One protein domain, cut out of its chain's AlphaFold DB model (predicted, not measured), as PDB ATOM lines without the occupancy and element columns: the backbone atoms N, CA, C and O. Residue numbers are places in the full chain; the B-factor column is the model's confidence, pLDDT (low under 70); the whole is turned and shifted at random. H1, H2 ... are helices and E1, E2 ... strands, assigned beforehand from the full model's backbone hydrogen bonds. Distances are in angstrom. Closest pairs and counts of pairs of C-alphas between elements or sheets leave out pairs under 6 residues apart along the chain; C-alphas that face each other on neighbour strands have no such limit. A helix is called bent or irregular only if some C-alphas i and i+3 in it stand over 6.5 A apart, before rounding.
ATOM      1  N   ARG A 178      27.206  -8.296 -42.159       84.12
ATOM      2  CA  ARG A 178      27.639  -7.645 -43.395       84.12
ATOM      3  C   ARG A 178      27.869  -6.178 -43.069       84.12
ATOM      4  O   ARG A 178      26.893  -5.450 -42.915       84.12
ATOM      5  N   GLY A 179      29.131  -5.761 -42.950       83.69
ATOM      6  CA  GLY A 179      29.494  -4.408 -42.508       83.69
ATOM      7  C   GLY A 179      28.737  -3.305 -43.251       83.69
ATOM      8  O   GLY A 179      28.175  -2.423 -42.619       83.69
ATOM      9  N   ASN A 180      28.586  -3.431 -44.572       83.06
ATOM     10  CA  ASN A 180      27.847  -2.480 -45.412       83.06
ATOM     11  C   ASN A 180      26.327  -2.404 -45.150       83.06
ATOM     12  O   ASN A 180      25.676  -1.454 -45.583       83.06
ATOM     13  N   ARG A 181      25.740  -3.412 -44.494       85.00
ATOM     14  CA  ARG A 181      24.341  -3.386 -44.040       85.00
ATOM     15  C   ARG A 181      24.190  -2.714 -42.680       85.00
ATOM     16  O   ARG A 181      23.112  -2.200 -42.406       85.00
ATOM     17  N   VAL A 182      25.242  -2.743 -41.862       85.69
ATOM     18  CA  VAL A 182      25.287  -2.103 -40.540       85.69
ATOM     19  C   VAL A 182      25.626  -0.624 -40.706       85.69
ATOM     20  O   VAL A 182      24.846   0.242 -40.326       85.69
ATOM     21  N   LEU A 183      26.745  -0.340 -41.372       88.56
ATOM     22  CA  LEU A 183      27.204   1.000 -41.703       88.56
ATOM     23  C   LEU A 183      27.117   1.214 -43.207       88.56
ATOM     24  O   LEU A 183      27.918   0.694 -43.986       88.56
ATOM     25  N   LYS A 184      26.115   1.997 -43.617       86.06
ATOM     26  CA  LYS A 184      25.972   2.413 -45.011       86.06
ATOM     27  C   LYS A 184      27.096   3.381 -45.360       86.06
ATOM     28  O   LYS A 184      27.162   4.477 -44.812       86.06
ATOM     29  N   SER A 185      27.940   2.979 -46.299       81.94
ATOM     30  CA  SER A 185      28.972   3.832 -46.875       81.94
ATOM     31  C   SER A 185      28.439   4.583 -48.090       81.94
ATOM     32  O   SER A 185      27.707   4.044 -48.921       81.94
ATOM     33  N   THR A 186      28.816   5.850 -48.187       74.88
ATOM     34  CA  THR A 186      28.502   6.749 -49.300       74.88
ATOM     35  C   THR A 186      29.715   7.010 -50.181       74.88
ATOM     36  O   THR A 186      29.568   7.279 -51.370       74.88
ATOM     37  N   THR A 187      30.919   6.885 -49.622       73.38
ATOM     38  CA  THR A 187      32.177   7.070 -50.350       73.38
ATOM     39  C   THR A 187      32.958   5.762 -50.483       73.38
ATOM     40  O   THR A 187      32.821   4.830 -49.683       73.38
ATOM     41  N   ARG A 188      33.839   5.692 -51.490       75.12
ATOM     42  CA  ARG A 188      34.780   4.571 -51.674       75.12
ATOM     43  C   ARG A 188      35.669   4.362 -50.441       75.12
ATOM     44  O   ARG A 188      35.951   3.210 -50.093       75.12
ATOM     45  N   LEU A 189      36.043   5.463 -49.787       75.12
ATOM     46  CA  LEU A 189      36.797   5.519 -48.539       75.12
ATOM     47  C   LEU A 189      36.035   4.883 -47.374       75.12
ATOM     48  O   LEU A 189      36.531   3.942 -46.761       75.12
ATOM     49  N   GLU A 190      34.812   5.338 -47.104       80.56
ATOM     50  CA  GLU A 190      33.968   4.753 -46.055       80.56
ATOM     51  C   GLU A 190      33.751   3.262 -46.300       80.56
ATOM     52  O   GLU A 190      33.841   2.459 -45.378       80.56
ATOM     53  N   LYS A 191      33.540   2.863 -47.561       83.62
ATOM     54  CA  LYS A 191      33.410   1.450 -47.926       83.62
ATOM     55  C   LYS A 191      34.677   0.666 -47.560       83.62
ATOM     56  O   LYS A 191      34.553  -0.448 -47.077       83.62
ATOM     57  N   GLN A 192      35.875   1.222 -47.780       83.19
ATOM     58  CA  GLN A 192      37.134   0.573 -47.383       83.19
ATOM     59  C   GLN A 192      37.224   0.421 -45.864       83.19
ATOM     60  O   GLN A 192      37.545  -0.663 -45.393       83.19
ATOM     61  N   LEU A 193      36.919   1.479 -45.111       87.69
ATOM     62  CA  LEU A 193      36.969   1.451 -43.648       87.69
ATOM     63  C   LEU A 193      35.985   0.421 -43.080       87.69
ATOM     64  O   LEU A 193      36.346  -0.359 -42.207       87.69
ATOM     65  N   VAL A 194      34.768   0.354 -43.625       90.88
ATOM     66  CA  VAL A 194      33.771  -0.657 -43.251       90.88
ATOM     67  C   VAL A 194      34.250  -2.071 -43.597       90.88
ATOM     68  O   VAL A 194      34.099  -2.981 -42.779       90.88
ATOM     69  N   ASP A 195      34.853  -2.268 -44.774       87.94
ATOM     70  CA  ASP A 195      35.438  -3.556 -45.166       87.94
ATOM     71  C   ASP A 195      36.601  -3.952 -44.235       87.94
ATOM     72  O   ASP A 195      36.748  -5.128 -43.900       87.94
ATOM     73  N   ASP A 196      37.399  -2.983 -43.767       88.75
ATOM     74  CA  ASP A 196      38.510  -3.211 -42.835       88.75
ATOM     75  C   ASP A 196      38.045  -3.695 -41.453       88.75
ATOM     76  O   ASP A 196      38.814  -4.349 -40.747       88.75
ATOM     77  N   MET A 197      36.793  -3.418 -41.070       90.56
ATOM     78  CA  MET A 197      36.181  -3.925 -39.835       90.56
ATOM     79  C   MET A 197      35.625  -5.350 -39.987       90.56
ATOM     80  O   MET A 197      35.187  -5.947 -39.005       90.56
ATOM     81  N   GLY A 198      35.628  -5.922 -41.199       85.69
ATOM     82  CA  GLY A 198      35.401  -7.354 -41.441       85.69
ATOM     83  C   GLY A 198      34.051  -7.919 -40.978       85.69
ATOM     84  O   GLY A 198      33.926  -9.131 -40.832       85.69
ATOM     85  N   GLY A 199      33.045  -7.080 -40.707       84.06
ATOM     86  CA  GLY A 199      31.774  -7.549 -40.141       84.06
ATOM     87  C   GLY A 199      31.813  -7.840 -38.636       84.06
ATOM     88  O   GLY A 199      30.928  -8.516 -38.118       84.06
ATOM     89  N   HIS A 200      32.830  -7.359 -37.923       86.81
ATOM     90  CA  HIS A 200      32.923  -7.491 -36.473       86.81
ATOM     91  C   HIS A 200      32.165  -6.352 -35.791       86.81
ATOM     92  O   HIS A 200      32.490  -5.187 -36.011       86.81
ATOM     93  N   GLY A 201      31.173  -6.689 -34.958       85.88
ATOM     94  CA  GLY A 201      30.275  -5.718 -34.314       85.88
ATOM     95  C   GLY A 201      31.021  -4.615 -33.568       85.88
ATOM     96  O   GLY A 201      30.882  -3.457 -33.936       85.88
ATOM     97  N   ARG A 202      31.915  -4.986 -32.641       86.75
ATOM     98  CA  ARG A 202      32.732  -4.031 -31.866       86.75
ATOM     99  C   ARG A 202      33.548  -3.094 -32.756       86.75
ATOM    100  O   ARG A 202      33.547  -1.891 -32.566       86.75
ATOM    101  N   ALA A 203      34.208  -3.640 -33.778       90.50
ATOM    102  CA  ALA A 203      35.016  -2.843 -34.698       90.50
ATOM    103  C   ALA A 203      34.161  -1.877 -35.542       90.50
ATOM    104  O   ALA A 203      34.567  -0.745 -35.793       90.50
ATOM    105  N   LEU A 204      32.968  -2.308 -35.968       91.94
ATOM    106  CA  LEU A 204      32.014  -1.457 -36.680       91.94
ATOM    107  C   LEU A 204      31.446  -0.364 -35.769       91.94
ATOM    108  O   LEU A 204      31.376   0.780 -36.198       91.94
ATOM    109  N   GLU A 205      31.079  -0.689 -34.532       91.38
ATOM    110  CA  GLU A 205      30.602   0.279 -33.535       91.38
ATOM    111  C   GLU A 205      31.658   1.361 -33.285       91.38
ATOM    112  O   GLU A 205      31.374   2.544 -33.472       91.38
ATOM    113  N   THR A 206      32.907   0.968 -33.016       92.81
ATOM    114  CA  THR A 206      34.008   1.923 -32.845       92.81
ATOM    115  C   THR A 206      34.231   2.770 -34.102       92.81
ATOM    116  O   THR A 206      34.402   3.985 -34.010       92.81
ATOM    117  N   LEU A 207      34.180   2.178 -35.303       93.75
ATOM    118  CA  LEU A 207      34.268   2.950 -36.547       93.75
ATOM    119  C   LEU A 207      33.123   3.967 -36.669       93.75
ATOM    120  O   LEU A 207      33.357   5.095 -37.100       93.75
ATOM    121  N   GLN A 208      31.895   3.594 -36.307       92.69
ATOM    122  CA  GLN A 208      30.742   4.493 -36.342       92.69
ATOM    123  C   GLN A 208      30.942   5.693 -35.415       92.69
ATOM    124  O   GLN A 208      30.706   6.830 -35.826       92.69
ATOM    125  N   GLU A 209      31.394   5.437 -34.190       92.81
ATOM    126  CA  GLU A 209      31.704   6.464 -33.197       92.81
ATOM    127  C   GLU A 209      32.785   7.417 -33.703       92.81
ATOM    128  O   GLU A 209      32.566   8.628 -33.689       92.81
ATOM    129  N   VAL A 210      33.901   6.899 -34.227       93.19
ATOM    130  CA  VAL A 210      34.958   7.734 -34.817       93.19
ATOM    131  C   VAL A 210      34.416   8.565 -35.982       93.19
ATOM    132  O   VAL A 210      34.602   9.781 -36.003       93.19
ATOM    133  N   LEU A 211      33.694   7.960 -36.931       89.75
ATOM    134  CA  LEU A 211      33.154   8.678 -38.091       89.75
ATOM    135  C   LEU A 211      32.139   9.763 -37.698       89.75
ATOM    136  O   LEU A 211      32.097  10.810 -38.343       89.75
ATOM    137  N   SER A 212      31.359   9.553 -36.632       89.81
ATOM    138  CA  SER A 212      30.368  10.522 -36.137       89.81
ATOM    139  C   SER A 212      30.977  11.844 -35.650       89.81
ATOM    140  O   SER A 212      30.283  12.859 -35.615       89.81
ATOM    141  N   ARG A 213      32.281  11.860 -35.338       91.38
ATOM    142  CA  ARG A 213      33.027  13.061 -34.918       91.38
ATOM    143  C   ARG A 213      33.321  14.007 -36.087       91.38
ATOM    144  O   ARG A 213      33.797  15.123 -35.881       91.38
ATOM    145  N   TYR A 214      33.067  13.563 -37.318       86.75
ATOM    146  CA  TYR A 214      33.443  14.260 -38.536       86.75
ATOM    147  C   TYR A 214      32.234  14.634 -39.390       86.75
ATOM    148  O   TYR A 214      31.352  13.828 -39.675       86.75
ATOM    149  N   GLU A 215      32.240  15.865 -39.898       84.06
ATOM    150  CA  GLU A 215      31.321  16.273 -40.958       84.06
ATOM    151  C   GLU A 215      31.639  15.548 -42.278       84.06
ATOM    152  O   GLU A 215      32.806  15.322 -42.618       84.06
ATOM    153  N   LYS A 216      30.607  15.253 -43.081       76.06
ATOM    154  CA  LYS A 216      30.743  14.515 -44.354       76.06
ATOM    155  C   LYS A 216      31.739  15.147 -45.330       76.06
ATOM    156  O   LYS A 216      32.512  14.436 -45.968       76.06
ATOM    157  N   GLU A 217      31.755  16.475 -45.444       74.50
ATOM    158  CA  GLU A 217      32.692  17.172 -46.338       74.50
ATOM    159  C   GLU A 217      34.142  17.081 -45.851       74.50
ATOM    160  O   GLU A 217      35.072  16.995 -46.657       74.50
ATOM    161  N   LYS A 218      34.345  17.024 -44.531       78.81
ATOM    162  CA  LYS A 218      35.669  16.842 -43.933       78.81
ATOM    163  C   LYS A 218      36.188  15.424 -44.184       78.81
ATOM    164  O   LYS A 218      37.349  15.277 -44.555       78.81
ATOM    165  N   LEU A 219      35.329  14.403 -44.100       74.62
ATOM    166  CA  LEU A 219      35.693  13.005 -44.389       74.62
ATOM    167  C   LEU A 219      36.249  12.805 -45.807       74.62
ATOM    168  O   LEU A 219      37.203  12.052 -45.985       74.62
ATOM    169  N   LYS A 220      35.746  13.535 -46.813       70.75
ATOM    170  CA  LYS A 220      36.275  13.483 -48.196       70.75
ATOM    171  C   LYS A 220      37.727  13.965 -48.318       70.75
ATOM    172  O   LYS A 220      38.391  13.682 -49.320       70.75
ATOM    173  N   ARG A 221      38.204  14.735 -47.336       72.19
ATOM    174  CA  ARG A 221      39.523  15.382 -47.303       72.19
ATOM    175  C   ARG A 221      40.428  14.843 -46.195       72.19
ATOM    176  O   ARG A 221      41.517  15.376 -46.028       72.19
ATOM    177  N   ILE A 222      39.997  13.839 -45.435       77.06
ATOM    178  CA  ILE A 222      40.828  13.196 -44.415       77.06
ATOM    179  C   ILE A 222      41.581  12.027 -45.051       77.06
ATOM    180  O   ILE A 222      41.048  11.311 -45.901       77.06
ATOM    181  N   ASP A 223      42.837  11.830 -44.649       76.44
ATOM    182  CA  ASP A 223      43.567  10.625 -45.026       76.44
ATOM    183  C   ASP A 223      43.001   9.413 -44.250       76.44
ATOM    184  O   ASP A 223      43.042   9.430 -43.017       76.44
ATOM    185  N   PRO A 224      42.516   8.350 -44.935       75.88
ATOM    186  CA  PRO A 224      42.053   7.103 -44.315       75.88
ATOM    187  C   PRO A 224      42.945   6.559 -43.205       75.88
ATOM    188  O   PRO A 224      42.438   5.954 -42.266       75.88
ATOM    189  N   GLY A 225      44.267   6.732 -43.334       78.69
ATOM    190  CA  GLY A 225      45.220   6.242 -42.345       78.69
ATOM    191  C   GLY A 225      44.945   6.802 -40.951       78.69
ATOM    192  O   GLY A 225      44.968   6.037 -39.998       78.69
ATOM    193  N   PHE A 226      44.574   8.084 -40.853       82.94
ATOM    194  CA  PHE A 226      44.245   8.715 -39.571       82.94
ATOM    195  C   PHE A 226      42.972   8.143 -38.948       82.94
ATOM    196  O   PHE A 226      42.930   7.934 -37.746       82.94
ATOM    197  N   ILE A 227      41.952   7.829 -39.754       87.56
ATOM    198  CA  ILE A 227      40.733   7.200 -39.227       87.56
ATOM    199  C   ILE A 227      41.040   5.789 -38.713       87.56
ATOM    200  O   ILE A 227      40.534   5.391 -37.670       87.56
ATOM    201  N   VAL A 228      41.896   5.036 -39.413       87.25
ATOM    202  CA  VAL A 228      42.366   3.726 -38.933       87.25
ATOM    203  C   VAL A 228      43.141   3.864 -37.618       87.25
ATOM    204  O   VAL A 228      42.970   3.023 -36.739       87.25
ATOM    205  N   ASP A 229      43.958   4.910 -37.476       86.56
ATOM    206  CA  ASP A 229      44.693   5.214 -36.243       86.56
ATOM    207  C   ASP A 229      43.749   5.536 -35.081       86.56
ATOM    208  O   ASP A 229      43.865   4.925 -34.024       86.56
ATOM    209  N   GLU A 230      42.753   6.396 -35.296       90.94
ATOM    210  CA  GLU A 230      41.761   6.727 -34.268       90.94
ATOM    211  C   GLU A 230      40.916   5.524 -33.855       90.94
ATOM    212  O   GLU A 230      40.669   5.326 -32.670       90.94
ATOM    213  N   VAL A 231      40.492   4.689 -34.811       91.62
ATOM    214  CA  VAL A 231      39.764   3.452 -34.491       91.62
ATOM    215  C   VAL A 231      40.652   2.500 -33.692       91.62
ATOM    216  O   VAL A 231      40.178   1.860 -32.757       91.62
ATOM    217  N   TYR A 232      41.937   2.402 -34.033       88.19
ATOM    218  CA  TYR A 232      42.899   1.614 -33.267       88.19
ATOM    219  C   TYR A 232      43.029   2.128 -31.825       88.19
ATOM    220  O   TYR A 232      42.945   1.320 -30.898       88.19
ATOM    221  N   ASP A 233      43.193   3.438 -31.633       87.62
ATOM    222  CA  ASP A 233      43.340   4.047 -30.308       87.62
ATOM    223  C   ASP A 233      42.060   3.875 -29.477       87.62
ATOM    224  O   ASP A 233      42.117   3.484 -28.313       87.62
ATOM    225  N   GLU A 234      40.893   4.067 -30.089       90.50
ATOM    226  CA  GLU A 234      39.599   3.909 -29.427       90.50
ATOM    227  C   GLU A 234      39.332   2.446 -29.036       90.50
ATOM    228  O   GLU A 234      38.944   2.168 -27.902       90.50
ATOM    229  N   LEU A 235      39.647   1.479 -29.909       87.25
ATOM    230  CA  LEU A 235      39.591   0.054 -29.560       87.25
ATOM    231  C   LEU A 235      40.516  -0.273 -28.380       87.25
ATOM    232  O   LEU A 235      40.167  -1.099 -27.531       87.25
ATOM    233  N   GLN A 236      41.690   0.360 -28.310       80.44
ATOM    234  CA  GLN A 236      42.598   0.196 -27.178       80.44
ATOM    235  C   GLN A 236      42.073   0.828 -25.901       80.44
ATOM    236  O   GLN A 236      42.246   0.236 -24.844       80.44
ATOM    237  N   LEU A 237      41.412   1.978 -25.959       83.12
ATOM    238  CA  LEU A 237      40.808   2.585 -24.775       83.12
ATOM    239  C   LEU A 237      39.638   1.739 -24.256       83.12
ATOM    240  O   LEU A 237      39.585   1.419 -23.070       83.12
ATOM    241  N   GLN A 238      38.747   1.307 -25.152       79.75
ATOM    242  CA  GLN A 238      37.526   0.581 -24.796       79.75
ATOM    243  C   GLN A 238      37.802  -0.849 -24.313       79.75
ATOM    244  O   GLN A 238      37.162  -1.334 -23.379       79.75
ATOM    245  N   TYR A 239      38.769  -1.540 -24.925       72.38
ATOM    246  CA  TYR A 239      39.025  -2.961 -24.656       72.38
ATOM    247  C   TYR A 239      40.423  -3.234 -24.071       72.38
ATOM    248  O   TYR A 239      40.791  -4.390 -23.817       72.38
ATOM    249  N   GLY A 240      41.189  -2.172 -23.802       61.03
ATOM    250  CA  GLY A 240      42.580  -2.174 -23.341       61.03
ATOM    251  C   GLY A 240      42.843  -3.015 -22.111       61.03
ATOM    252  O   GLY A 240      43.719  -3.876 -22.123       61.03
ATOM    253  N   GLY A 241      42.031  -2.807 -21.072       59.69
ATOM    254  CA  GLY A 241      42.227  -3.415 -19.756       59.69
ATOM    255  C   GLY A 241      42.044  -4.937 -19.694       59.69
ATOM    256  O   GLY A 241      42.404  -5.536 -18.684       59.69
ATOM    257  N   SER A 242      41.499  -5.578 -20.738       58.50
ATOM    258  CA  SER A 242      41.245  -7.032 -20.749       58.50
ATOM    259  C   SER A 242      41.897  -7.779 -21.912       58.50
ATOM    260  O   SER A 242      42.391  -8.887 -21.709       58.50
ATOM    261  N   PHE A 243      41.926  -7.195 -23.112       61.06
ATOM    262  CA  PHE A 243      42.513  -7.825 -24.294       61.06
ATOM    263  C   PHE A 243      43.961  -7.374 -24.536       61.06
ATOM    264  O   PHE A 243      44.841  -8.204 -24.763       61.06
ATOM    265  N   PHE A 244      44.232  -6.069 -24.445       62.94
ATOM    266  CA  PHE A 244      45.525  -5.513 -24.852       62.94
ATOM    267  C   PHE A 244      46.591  -5.539 -23.748       62.94
ATOM    268  O   PHE A 244      47.760  -5.715 -24.073       62.94
ATOM    269  N   SER A 245      46.208  -5.405 -22.475       58.75
ATOM    270  CA  SER A 245      47.135  -5.244 -21.338       58.75
ATOM    271  C   SER A 245      47.725  -6.536 -20.764       58.75
ATOM    272  O   SER A 245      48.560  -6.475 -19.875       58.75
ATOM    273  N   LYS A 246      47.274  -7.720 -21.196       58.91
ATOM    274  CA  LYS A 246      47.824  -9.002 -20.699       58.91
ATOM    275  C   LYS A 246      48.383  -9.911 -21.785       58.91
ATOM    276  O   LYS A 246      49.247 -10.723 -21.492       58.91
ATOM    277  N   PHE A 247      47.880  -9.803 -23.015       60.97
ATOM    278  CA  PHE A 247      48.113 -10.814 -24.056       60.97
ATOM    279  C   PHE A 247      48.810 -10.256 -25.299       60.97
ATOM    280  O   PHE A 247      49.529 -10.968 -25.988       60.97
ATOM    281  N   LEU A 248      48.628  -8.966 -25.588       67.50
ATOM    282  CA  LEU A 248      49.282  -8.296 -26.717       67.50
ATOM    283  C   LEU A 248      50.523  -7.493 -26.302       67.50
ATOM    284  O   LEU A 248      51.066  -6.740 -27.113       67.50
ATOM    285  N   GLU A 249      50.964  -7.628 -25.049       68.88
ATOM    286  CA  GLU A 249      52.221  -7.037 -24.579       68.88
ATOM    287  C   GLU A 249      53.431  -7.810 -25.103       68.88
ATOM    288  O   GLU A 249      54.440  -7.200 -25.450       68.88
ATOM    289  N   GLU A 250      53.317  -9.136 -25.228       81.75
ATOM    290  CA  GLU A 250      54.402  -9.976 -25.724       81.75
ATOM    291  C   GLU A 250      54.355 -10.110 -27.255       81.75
ATOM    292  O   GLU A 250      53.407 -10.686 -27.810       81.75
ATOM    293  N   PRO A 251      55.393  -9.654 -27.981       85.44
ATOM    294  CA  PRO A 251      55.382  -9.709 -29.440       85.44
ATOM    295  C   PRO A 251      55.331 -11.132 -30.010       85.44
ATOM    296  O   PRO A 251      54.739 -11.341 -31.067       85.44
ATOM    297  N   LEU A 252      55.896 -12.116 -29.301       85.25
ATOM    298  CA  LEU A 252      55.844 -13.530 -29.695       85.25
ATOM    299  C   LEU A 252      54.409 -14.079 -29.678       85.25
ATOM    300  O   LEU A 252      54.025 -14.823 -30.574       85.25
ATOM    301  N   GLN A 253      53.580 -13.658 -28.720       87.50
ATOM    302  CA  GLN A 253      52.170 -14.057 -28.684       87.50
ATOM    303  C   GLN A 253      51.393 -13.447 -29.859       87.50
ATOM    304  O   GLN A 253      50.584 -14.122 -30.498       87.50
ATOM    305  N   CYS A 254      51.683 -12.187 -30.204       88.88
ATOM    306  CA  CYS A 254      51.115 -11.541 -31.390       88.88
ATOM    307  C   CYS A 254      51.514 -12.275 -32.678       88.88
ATOM    308  O   CYS A 254      50.688 -12.426 -33.583       88.88
ATOM    309  N   GLN A 255      52.764 -12.738 -32.754       90.12
ATOM    310  CA  GLN A 255      53.280 -13.523 -33.870       90.12
ATOM    311  C   GLN A 255      52.536 -14.861 -34.007       90.12
ATOM    312  O   GLN A 255      52.079 -15.180 -35.103       90.12
ATOM    313  N   ASP A 256      52.336 -15.596 -32.909       90.56
ATOM    314  CA  ASP A 256      51.603 -16.870 -32.904       90.56
ATOM    315  C   ASP A 256      50.140 -16.708 -33.348       90.56
ATOM    316  O   ASP A 256      49.636 -17.494 -34.156       90.56
ATOM    317  N   ILE A 257      49.456 -15.661 -32.872       91.94
ATOM    318  CA  ILE A 257      48.079 -15.348 -33.290       91.94
ATOM    319  C   ILE A 257      48.039 -14.995 -34.780       91.94
ATOM    320  O   ILE A 257      47.162 -15.463 -35.511       91.94
ATOM    321  N   LEU A 258      49.000 -14.202 -35.255       92.00
ATOM    322  CA  LEU A 258      49.108 -13.851 -36.666       92.00
ATOM    323  C   LEU A 258      49.342 -15.099 -37.535       92.00
ATOM    324  O   LEU A 258      48.670 -15.267 -38.553       92.00
ATOM    325  N   ALA A 259      50.238 -15.997 -37.122       92.06
ATOM    326  CA  ALA A 259      50.499 -17.262 -37.806       92.06
ATOM    327  C   ALA A 259      49.254 -18.160 -37.842       92.06
ATOM    328  O   ALA A 259      48.949 -18.750 -38.882       92.06
ATOM    329  N   ALA A 260      48.492 -18.214 -36.745       92.81
ATOM    330  CA  ALA A 260      47.242 -18.959 -36.673       92.81
ATOM    331  C   ALA A 260      46.214 -18.472 -37.702       92.81
ATOM    332  O   ALA A 260      45.689 -19.280 -38.469       92.81
ATOM    333  N   ILE A 261      45.999 -17.155 -37.788       93.44
ATOM    334  CA  ILE A 261      45.072 -16.541 -38.755       93.44
ATOM    335  C   ILE A 261      45.533 -16.788 -40.198       93.44
ATOM    336  O   ILE A 261      44.739 -17.169 -41.059       93.44
ATOM    337  N   LEU A 262      46.824 -16.581 -40.481       91.94
ATOM    338  CA  LEU A 262      47.368 -16.688 -41.838       91.94
ATOM    339  C   LEU A 262      47.470 -18.133 -42.341       91.94
ATOM    340  O   LEU A 262      47.441 -18.340 -43.555       91.94
ATOM    341  N   SER A 263      47.558 -19.111 -41.433       89.50
ATOM    342  CA  SER A 263      47.688 -20.534 -41.785       89.50
ATOM    343  C   SER A 263      46.414 -21.106 -42.386       89.50
ATOM    344  O   SER A 263      46.468 -22.087 -43.124       89.50
ATOM    345  N   ARG A 264      45.256 -20.535 -42.022       88.06
ATOM    346  CA  ARG A 264      43.929 -21.107 -42.283       88.06
ATOM    347  C   ARG A 264      43.856 -22.608 -41.981       88.06
ATOM    348  O   ARG A 264      43.132 -23.335 -42.658       88.06
ATOM    349  N   ARG A 265      44.602 -23.097 -40.988       90.06
ATOM    350  CA  ARG A 265      44.427 -24.471 -40.518       90.06
ATOM    351  C   ARG A 265      43.128 -24.572 -39.728       90.06
ATOM    352  O   ARG A 265      42.632 -23.575 -39.201       90.06
ATOM    353  N   ARG A 266      42.561 -25.773 -39.678       92.06
ATOM    354  CA  ARG A 266      41.376 -26.035 -38.861       92.06
ATOM    355  C   ARG A 266      41.781 -26.122 -37.397       92.06
ATOM    356  O   ARG A 266      42.793 -26.746 -37.091       92.06
ATOM    357  N   TYR A 267      40.974 -25.513 -36.543       92.88
ATOM    358  CA  TYR A 267      41.113 -25.534 -35.101       92.88
ATOM    359  C   TYR A 267      39.838 -26.038 -34.437       92.88
ATOM    360  O   TYR A 267      38.729 -25.696 -34.870       92.88
ATOM    361  N   ASN A 268      40.013 -26.743 -33.324       91.12
ATOM    362  CA  ASN A 268      38.944 -26.952 -32.352       91.12
ATOM    363  C   ASN A 268      38.855 -25.761 -31.382       91.12
ATOM    364  O   ASN A 268      39.814 -25.008 -31.211       91.12
ATOM    365  N   LEU A 269      37.696 -25.568 -30.747       87.62
ATOM    366  CA  LEU A 269      37.458 -24.430 -29.847       87.62
ATOM    367  C   LEU A 269      38.360 -24.440 -28.600       87.62
ATOM    368  O   LEU A 269      38.747 -23.383 -28.103       87.62
ATOM    369  N   ASP A 270      38.697 -25.625 -28.108       87.50
ATOM    370  CA  ASP A 270      39.566 -25.875 -26.958       87.50
ATOM    371  C   ASP A 270      41.061 -25.880 -27.311       87.50
ATOM    372  O   ASP A 270      41.906 -25.842 -26.418       87.50
ATOM    373  N   GLU A 271      41.405 -25.874 -28.599       92.62
ATOM    374  CA  GLU A 271      42.793 -25.900 -29.046       92.62
ATOM    375  C   GLU A 271      43.504 -24.573 -28.757       92.62
ATOM    376  O   GLU A 271      42.958 -23.488 -28.989       92.62
ATOM    377  N   THR A 272      44.747 -24.652 -28.279       91.38
ATOM    378  CA  THR A 272      45.574 -23.482 -27.978       91.38
ATOM    379  C   THR A 272      46.298 -22.932 -29.202       91.38
ATOM    380  O   THR A 272      46.818 -23.676 -30.035       91.38
ATOM    381  N   VAL A 273      46.418 -21.607 -29.281       89.44
ATOM    382  CA  VAL A 273      47.167 -20.930 -30.343       89.44
ATOM    383  C   VAL A 273      48.640 -20.802 -29.975       89.44
ATOM    384  O   VAL A 273      48.993 -20.036 -29.080       89.44
ATOM    385  N   GLY A 274      49.502 -21.524 -30.691       84.62
ATOM    386  CA  GLY A 274      50.952 -21.451 -30.508       84.62
ATOM    387  C   GLY A 274      51.353 -21.645 -29.045       84.62
ATOM    388  O   GLY A 274      50.860 -22.546 -28.368       84.62
ATOM    389  N   LYS A 275      52.221 -20.768 -28.545       82.62
ATOM    390  CA  LYS A 275      52.713 -20.756 -27.161       82.62
ATOM    391  C   LYS A 275      51.944 -19.783 -26.264       82.62
ATOM    392  O   LYS A 275      52.320 -19.593 -25.113       82.62
ATOM    393  N   THR A 276      50.855 -19.190 -26.758       82.50
ATOM    394  CA  THR A 276      50.070 -18.185 -26.015       82.50
ATOM    395  C   THR A 276      49.336 -18.758 -24.800       82.50
ATOM    396  O   THR A 276      48.907 -18.011 -23.924       82.50
ATOM    397  N   GLY A 277      49.105 -20.077 -24.770       81.81
ATOM    398  CA  GLY A 277      48.223 -20.719 -23.791       81.81
ATOM    399  C   GLY A 277      46.740 -20.344 -23.939       81.81
ATOM    400  O   GLY A 277      45.924 -20.728 -23.102       81.81
ATOM    401  N   MET A 278      46.359 -19.595 -24.984       83.44
ATOM    402  CA  MET A 278      44.977 -19.189 -25.231       83.44
ATOM    403  C   MET A 278      44.275 -20.164 -26.161       83.44
ATOM    404  O   MET A 278      44.774 -20.452 -27.247       83.44
ATOM    405  N   THR A 279      43.083 -20.599 -25.765       89.25
ATOM    406  CA  THR A 279      42.203 -21.379 -26.634       89.25
ATOM    407  C   THR A 279      41.514 -20.493 -27.671       89.25
ATOM    408  O   THR A 279      41.342 -19.284 -27.464       89.25
ATOM    409  N   ILE A 280      41.070 -21.088 -28.777       90.31
ATOM    410  CA  ILE A 280      40.266 -20.391 -29.792       90.31
ATOM    411  C   ILE A 280      38.990 -19.796 -29.193       90.31
ATOM    412  O   ILE A 280      38.635 -18.660 -29.514       90.31
ATOM    413  N   ASP A 281      38.329 -20.518 -28.288       87.56
ATOM    414  CA  ASP A 281      37.122 -20.034 -27.619       87.56
ATOM    415  C   ASP A 281      37.399 -18.757 -26.809       87.56
ATOM    416  O   ASP A 281      36.664 -17.769 -26.896       87.56
ATOM    417  N   ARG A 282      38.539 -18.719 -26.104       83.81
ATOM    418  CA  ARG A 282      38.971 -17.532 -25.360       83.81
ATOM    419  C   ARG A 282      39.324 -16.369 -26.285       83.81
ATOM    420  O   ARG A 282      38.962 -15.238 -25.973       83.81
ATOM    421  N   LEU A 283      39.982 -16.610 -27.419       86.50
ATOM    422  CA  LEU A 283      40.275 -15.555 -28.401       86.50
ATOM    423  C   LEU A 283      38.994 -14.973 -29.014       86.50
ATOM    424  O   LEU A 283      38.834 -13.758 -29.107       86.50
ATOM    425  N   ARG A 284      38.033 -15.820 -29.383       85.81
ATOM    426  CA  ARG A 284      36.739 -15.361 -29.906       85.81
ATOM    427  C   ARG A 284      35.967 -14.520 -28.889       85.81
ATOM    428  O   ARG A 284      35.269 -13.588 -29.287       85.81
ATOM    429  N   SER A 285      36.135 -14.793 -27.595       80.94
ATOM    430  CA  SER A 285      35.433 -14.086 -26.517       80.94
ATOM    431  C   SER A 285      35.658 -12.565 -26.491       80.94
ATOM    432  O   SER A 285      34.837 -11.820 -25.954       80.94
ATOM    433  N   PHE A 286      36.727 -12.077 -27.132       80.31
ATOM    434  CA  PHE A 286      36.990 -10.645 -27.290       80.31
ATOM    435  C   PHE A 286      36.118  -9.965 -28.356       80.31
ATOM    436  O   PHE A 286      36.158  -8.744 -28.482       80.31
ATOM    437  N   GLY A 287      35.351 -10.714 -29.155       81.00
ATOM    438  CA  GLY A 287      34.495 -10.171 -30.219       81.00
ATOM    439  C   GLY A 287      35.252  -9.612 -31.435       81.00
ATOM    440  O   GLY A 287      34.634  -9.107 -32.372       81.00
ATOM    441  N   LEU A 288      36.582  -9.718 -31.442       85.81
ATOM    442  CA  LEU A 288      37.473  -9.252 -32.512       85.81
ATOM    443  C   LEU A 288      38.004 -10.398 -33.392       85.81
ATOM    444  O   LEU A 288      38.576 -10.152 -34.450       85.81
ATOM    445  N   PHE A 289      37.750 -11.646 -32.997       88.56
ATOM    446  CA  PHE A 289      38.084 -12.849 -33.758       88.56
ATOM    447  C   PHE A 289      36.823 -13.651 -34.046       88.56
ATOM    448  O   PHE A 289      35.856 -13.611 -33.284       88.56
ATOM    449  N   GLN A 290      36.840 -14.389 -35.147       87.88
ATOM    450  CA  GLN A 290      35.783 -15.301 -35.547       87.88
ATOM    451  C   GLN A 290      36.358 -16.699 -35.717       87.88
ATOM    452  O   GLN A 290      37.410 -16.888 -36.321       87.88
ATOM    453  N   TRP A 291      35.627 -17.681 -35.201       89.25
ATOM    454  CA  TRP A 291      35.825 -19.080 -35.538       89.25
ATOM    455  C   TRP A 291      34.746 -19.458 -36.548       89.25
ATOM    456  O   TRP A 291      33.550 -19.376 -36.257       89.25
ATOM    457  N   THR A 292      35.173 -19.752 -37.770       86.88
ATOM    458  CA  THR A 292      34.268 -20.028 -38.888       86.88
ATOM    459  C   THR A 292      33.671 -21.430 -38.782       86.88
ATOM    460  O   THR A 292      34.228 -22.312 -38.136       86.88
ATOM    461  N   HIS A 293      32.567 -21.665 -39.494       84.00
ATOM    462  CA  HIS A 293      31.952 -22.992 -39.606       84.00
ATOM    463  C   HIS A 293      32.901 -24.083 -40.144       84.00
ATOM    464  O   HIS A 293      32.697 -25.258 -39.868       84.00
ATOM    465  N   GLU A 294      33.939 -23.705 -40.899       86.94
ATOM    466  CA  GLU A 294      34.958 -24.625 -41.430       86.94
ATOM    467  C   GLU A 294      36.107 -24.879 -40.438       86.94
ATOM    468  O   GLU A 294      37.023 -25.646 -40.742       86.94
ATOM    469  N   GLY A 295      36.071 -24.247 -39.260       90.00
ATOM    470  CA  GLY A 295      37.071 -24.383 -38.206       90.00
ATOM    471  C   GLY A 295      38.245 -23.406 -38.308       90.00
ATOM    472  O   GLY A 295      39.238 -23.581 -37.610       90.00
ATOM    473  N   TYR A 296      38.184 -22.397 -39.179       91.31
ATOM    474  CA  TYR A 296      39.264 -21.416 -39.347       91.31
ATOM    475  C   TYR A 296      39.143 -20.247 -38.375       91.31
ATOM    476  O   TYR A 296      38.036 -19.757 -38.142       91.31
ATOM    477  N   LEU A 297      40.288 -19.767 -37.882       92.50
ATOM    478  CA  LEU A 297      40.393 -18.512 -37.145       92.50
ATOM    479  C   LEU A 297      40.534 -17.340 -38.129       92.50
ATOM    480  O   LEU A 297      41.486 -17.283 -38.904       92.50
ATOM    481  N   GLU A 298      39.601 -16.395 -38.081       90.88
ATOM    482  CA  GLU A 298      39.599 -15.180 -38.900       90.88
ATOM    483  C   GLU A 298      39.462 -13.925 -38.022       90.88
ATOM    484  O   GLU A 298      39.012 -13.981 -36.874       90.88
ATOM    485  N   CYS A 299      39.859 -12.770 -38.554       90.88
ATOM    486  CA  CYS A 299      39.668 -11.475 -37.907       90.88
ATOM    487  C   CYS A 299      39.490 -10.358 -38.943       90.88
ATOM    488  O   CYS A 299      39.728 -10.544 -40.139       90.88
ATOM    489  N   ALA A 300      39.089  -9.181 -38.470       89.94
ATOM    490  CA  ALA A 300      39.055  -7.967 -39.269       89.94
ATOM    491  C   ALA A 300      40.468  -7.471 -39.616       89.94
ATOM    492  O   ALA A 300      41.427  -7.697 -38.873       89.94
ATOM    493  N   PHE A 301      40.596  -6.695 -40.694       89.19
ATOM    494  CA  PHE A 301      41.865  -6.060 -41.050       89.19
ATOM    495  C   PHE A 301      42.392  -5.164 -39.920       89.19
ATOM    496  O   PHE A 301      43.582  -5.211 -39.624       89.19
ATOM    497  N   ILE A 302      41.524  -4.408 -39.234       89.25
ATOM    498  CA  ILE A 302      41.927  -3.567 -38.091       89.25
ATOM    499  C   ILE A 302      42.611  -4.371 -36.973       89.25
ATOM    500  O   ILE A 302      43.546  -3.889 -36.336       89.25
ATOM    501  N   VAL A 303      42.222  -5.632 -36.780       89.56
ATOM    502  CA  VAL A 303      42.849  -6.523 -35.794       89.56
ATOM    503  C   VAL A 303      44.235  -6.948 -36.264       89.56
ATOM    504  O   VAL A 303      45.163  -6.998 -35.463       89.56
ATOM    505  N   LEU A 304      44.431  -7.164 -37.568       89.31
ATOM    506  CA  LEU A 304      45.778  -7.347 -38.106       89.31
ATOM    507  C   LEU A 304      46.639  -6.096 -37.919       89.31
ATOM    508  O   LEU A 304      47.805  -6.232 -37.564       89.31
ATOM    509  N   VAL A 305      46.090  -4.888 -38.111       87.25
ATOM    510  CA  VAL A 305      46.811  -3.632 -37.822       87.25
ATOM    511  C   VAL A 305      47.280  -3.614 -36.370       87.25
ATOM    512  O   VAL A 305      48.452  -3.334 -36.115       87.25
ATOM    513  N   ILE A 306      46.395  -3.972 -35.436       86.88
ATOM    514  CA  ILE A 306      46.706  -4.091 -34.009       86.88
ATOM    515  C   ILE A 306      47.871  -5.060 -33.776       86.88
ATOM    516  O   ILE A 306      48.871  -4.667 -33.176       86.88
ATOM    517  N   LEU A 307      47.756  -6.301 -34.261       87.94
ATOM    518  CA  LEU A 307      48.761  -7.346 -34.047       87.94
ATOM    519  C   LEU A 307      50.108  -6.938 -34.642       87.94
ATOM    520  O   LEU A 307      51.133  -6.985 -33.970       87.94
ATOM    521  N   MET A 308      50.105  -6.464 -35.889       86.06
ATOM    522  CA  MET A 308      51.319  -6.059 -36.591       86.06
ATOM    523  C   MET A 308      52.001  -4.859 -35.929       86.06
ATOM    524  O   MET A 308      53.228  -4.770 -35.939       86.06
ATOM    525  N   ARG A 309      51.244  -3.932 -35.326       84.56
ATOM    526  CA  ARG A 309      51.832  -2.780 -34.631       84.56
ATOM    527  C   ARG A 309      52.662  -3.165 -33.413       84.56
ATOM    528  O   ARG A 309      53.578  -2.404 -33.104       84.56
ATOM    529  N   ARG A 310      52.360  -4.309 -32.792       83.75
ATOM    530  CA  ARG A 310      53.024  -4.856 -31.599       83.75
ATOM    531  C   ARG A 310      54.265  -5.692 -31.908       83.75
ATOM    532  O   ARG A 310      55.046  -5.971 -31.005       83.75
ATOM    533  N   LEU A 311      54.463  -6.085 -33.165       83.00
ATOM    534  CA  LEU A 311      55.641  -6.847 -33.576       83.00
ATOM    535  C   LEU A 311      56.900  -5.964 -33.508       83.00
ATOM    536  O   LEU A 311      56.802  -4.755 -33.749       83.00
ATOM    537  N   PRO A 312      58.075  -6.541 -33.193       75.75
ATOM    538  CA  PRO A 312      59.325  -5.795 -33.161       75.75
ATOM    539  C   PRO A 312      59.632  -5.237 -34.555       75.75
ATOM    540  O   PRO A 312      59.458  -5.921 -35.565       75.75
ATOM    541  N   LYS A 313      60.074  -3.979 -34.606       74.69
ATOM    542  CA  LYS A 313      60.428  -3.266 -35.840       74.69
ATOM    543  C   LYS A 313      61.840  -2.721 -35.702       74.69
ATOM    544  O   LYS A 313      62.208  -2.252 -34.624       74.69
ATOM    545  N   GLU A 314      62.614  -2.749 -36.781       70.50
ATOM    546  CA  GLU A 314      63.929  -2.113 -36.791       70.50
ATOM    547  C   GLU A 314      63.800  -0.578 -36.850       70.50
ATOM    548  O   GLU A 314      62.785  -0.016 -37.280       70.50
ATOM    549  N   LEU A 315      64.845   0.128 -36.408       61.56
ATOM    550  CA  LEU A 315      64.902   1.589 -36.462       61.56
ATOM    551  C   LEU A 315      64.766   2.070 -37.920       61.56
ATOM    552  O   LEU A 315      65.488   1.611 -38.801       61.56
ATOM    553  N   GLY A 316      63.832   2.992 -38.179       63.25
ATOM    554  CA  GLY A 316      63.506   3.473 -39.533       63.25
ATOM    555  C   GLY A 316      62.483   2.620 -40.296       63.25
ATOM    556  O   GLY A 316      61.942   3.065 -41.312       63.25
ATOM    557  N   GLU A 317      62.137   1.429 -39.798       65.25
ATOM    558  CA  GLU A 317      61.032   0.640 -40.348       65.25
ATOM    559  C   GLU A 317      59.674   1.028 -39.768       65.25
ATOM    560  O   GLU A 317      58.664   0.742 -40.395       65.25
ATOM    561  N   VAL A 318      59.621   1.678 -38.601       58.78
ATOM    562  CA  VAL A 318      58.360   1.994 -37.905       58.78
ATOM    563  C   VAL A 318      57.407   2.795 -38.792       58.78
ATOM    564  O   VAL A 318      56.259   2.381 -38.981       58.78
ATOM    565  N   ASP A 319      57.895   3.890 -39.374       55.91
ATOM    566  CA  ASP A 319      57.094   4.768 -40.228       55.91
ATOM    567  C   ASP A 319      56.698   4.062 -41.521       55.91
ATOM    568  O   ASP A 319      55.518   4.003 -41.850       55.91
ATOM    569  N   ASN A 320      57.663   3.430 -42.198       65.31
ATOM    570  CA  ASN A 320      57.414   2.707 -43.443       65.31
ATOM    571  C   ASN A 320      56.427   1.548 -43.238       65.31
ATOM    572  O   ASN A 320      55.515   1.360 -44.032       65.31
ATOM    573  N   PHE A 321      56.568   0.764 -42.171       65.12
ATOM    574  CA  PHE A 321      55.730  -0.401 -41.904       65.12
ATOM    575  C   PHE A 321      54.303   0.004 -41.535       65.12
ATOM    576  O   PHE A 321      53.353  -0.530 -42.103       65.12
ATOM    577  N   ASN A 322      54.135   0.981 -40.640       67.88
ATOM    578  CA  ASN A 322      52.811   1.486 -40.284       67.88
ATOM    579  C   ASN A 322      52.138   2.183 -41.476       67.88
ATOM    580  O   ASN A 322      50.947   1.975 -41.700       67.88
ATOM    581  N   GLU A 323      52.894   2.940 -42.275       67.44
ATOM    582  CA  GLU A 323      52.421   3.532 -43.527       67.44
ATOM    583  C   GLU A 323      52.028   2.454 -44.542       67.44
ATOM    584  O   GLU A 323      50.974   2.548 -45.169       67.44
ATOM    585  N   HIS A 324      52.799   1.376 -44.667       67.69
ATOM    586  CA  HIS A 324      52.426   0.269 -45.534       67.69
ATOM    587  C   HIS A 324      51.151  -0.436 -45.053       67.69
ATOM    588  O   HIS A 324      50.288  -0.763 -45.866       67.69
ATOM    589  N   ILE A 325      50.970  -0.582 -43.743       62.16
ATOM    590  CA  ILE A 325      49.755  -1.156 -43.165       62.16
ATOM    591  C   ILE A 325      48.531  -0.279 -43.448       62.16
ATOM    592  O   ILE A 325      47.519  -0.764 -43.950       62.16
ATOM    593  N   THR A 326      48.583   1.013 -43.123       59.69
ATOM    594  CA  THR A 326      47.381   1.861 -43.147       59.69
ATOM    595  C   THR A 326      47.164   2.541 -44.496       59.69
ATOM    596  O   THR A 326      46.014   2.709 -44.920       59.69
ATOM    597  N   ARG A 327      48.241   2.872 -45.218       60.94
ATOM    598  CA  ARG A 327      48.220   3.690 -46.442       60.94
ATOM    599  C   ARG A 327      48.625   2.943 -47.714       60.94
ATOM    600  O   ARG A 327      48.154   3.343 -48.783       60.94
ATOM    601  N   SER A 328      49.428   1.876 -47.651       47.88
ATOM    602  CA  SER A 328      49.728   1.091 -48.858       47.88
ATOM    603  C   SER A 328      48.603   0.100 -49.157       47.88
ATOM    604  O   SER A 328      48.260  -0.761 -48.352       47.88
TER     605      SER A 328
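Overview. This is residues 178 to 328 of the 571 residues of an uncharacterized protein of Aphanomyces euteiches (UniProt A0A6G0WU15). Two groups of helices sit at either end of the domain, with H8 between them. One group is H2, H3 and the first part of H5, with the short H1 packed on H2; the other is H6 with a very small hairpin of strands, E1 and E2, and the short H7 beside E1. From H8 the chain folds back as H9, whose last residues meet the beginning of H5. The printed part has 151 residues with nine named helices and two named strands, in the order H1 H2 H3 H4 H5 H6 H7 E1 E2 H8 H9; the sheet, E1 - E2, is antiparallel, and the class is mostly helix. The whole is compact, with a radius of gyration of the C-alphas of 15.8 A and spans of 47 by 40 by 27 A.

Arrangement. The sheet is the hairpin of E1, residues 289 to 291, and E2, residues 297 to 299, antiparallel at 147 degrees. N 290 and O 298, 2.8 A apart, and N 298 and O 290, 2.9 A apart, are within hydrogen-bond range. The closest C-alphas of E1 and H7, residues 280 to 284, are those of Gln 290 and Arg 284, 5.7 A apart. The closest C-alphas of E2 and H6, residues 251 to 263, are those of Leu 297 and Ile 261, 5.3 A apart. H6 touches H8, residues 301 to 310, closest at the C-alphas of Cys 254 and Leu 307, 5.5 A apart; they run opposite ways at a shallow tilt of 33 degrees, only just short of steep. H5, residues 224 to 244, is the hub, touching four helices. With residues 228 to 232 alone it touches H8, closest at the C-alphas of Tyr 232 and Ile 306, 6.9 A apart, about perpendicular but only just, at 71 degrees. With residues 227 to 235 alone it touches H3, residues 201 to 212, at a steep tilt of 48 degrees, opposite ways; the closest C-alphas are those of Val 231 and Leu 207, 5.9 A apart. H2, residues 188 to 196, and H3 form a helical hairpin and only just touch, with 3 pairs of C-alphas within 8 A, the closest being Val 194 and Leu 204 at 6.8 A. H1, residues 179 to 182, touches H2, closest at the C-alphas of Gly 179 and Val 194, 5.7 A apart. H4, residues 216 to 219, touches no helix. H9, residues 317 to 326, touches residues 224 to 228 of H5 alone, closest at the C-alphas of Thr 326 and Gly 225, 5.0 A apart. Every O i to N i+4 pair is within hydrogen-bond range in H2, H3, H6, H7 and H9; H5 has 15 of 17 and H8 5 of 6, while H1 and H4 are too short for such a pair.

Along the chain. H1 begins at C-alpha 179, (29.494, -4.408, -42.508). H2 is 12.4 A long and H3 16.3 A. H5, the longest helix by residues, measures 23.5 A; it has a kink of 67 degrees near residue 238 and is irregular, with C-alphas 238 and 241 8.0 A apart. H6 measures 18.1 A, H8 14.7 A and H9 14.0 A. H9 ends at C-alpha 326, (47.381, 1.861, -43.147).

Size, cuts and confidence. The C-alphas of Glu 217 and Asp 270 are the two farthest apart, 47.7 A. The printed part, residues 178 to 328, has no cut. The link from H6 to H7, residues 264 to 279, is long. The mean pLDDT of the printed part is 82.0, and residues 240 to 249 and 315 to 328 are under 70.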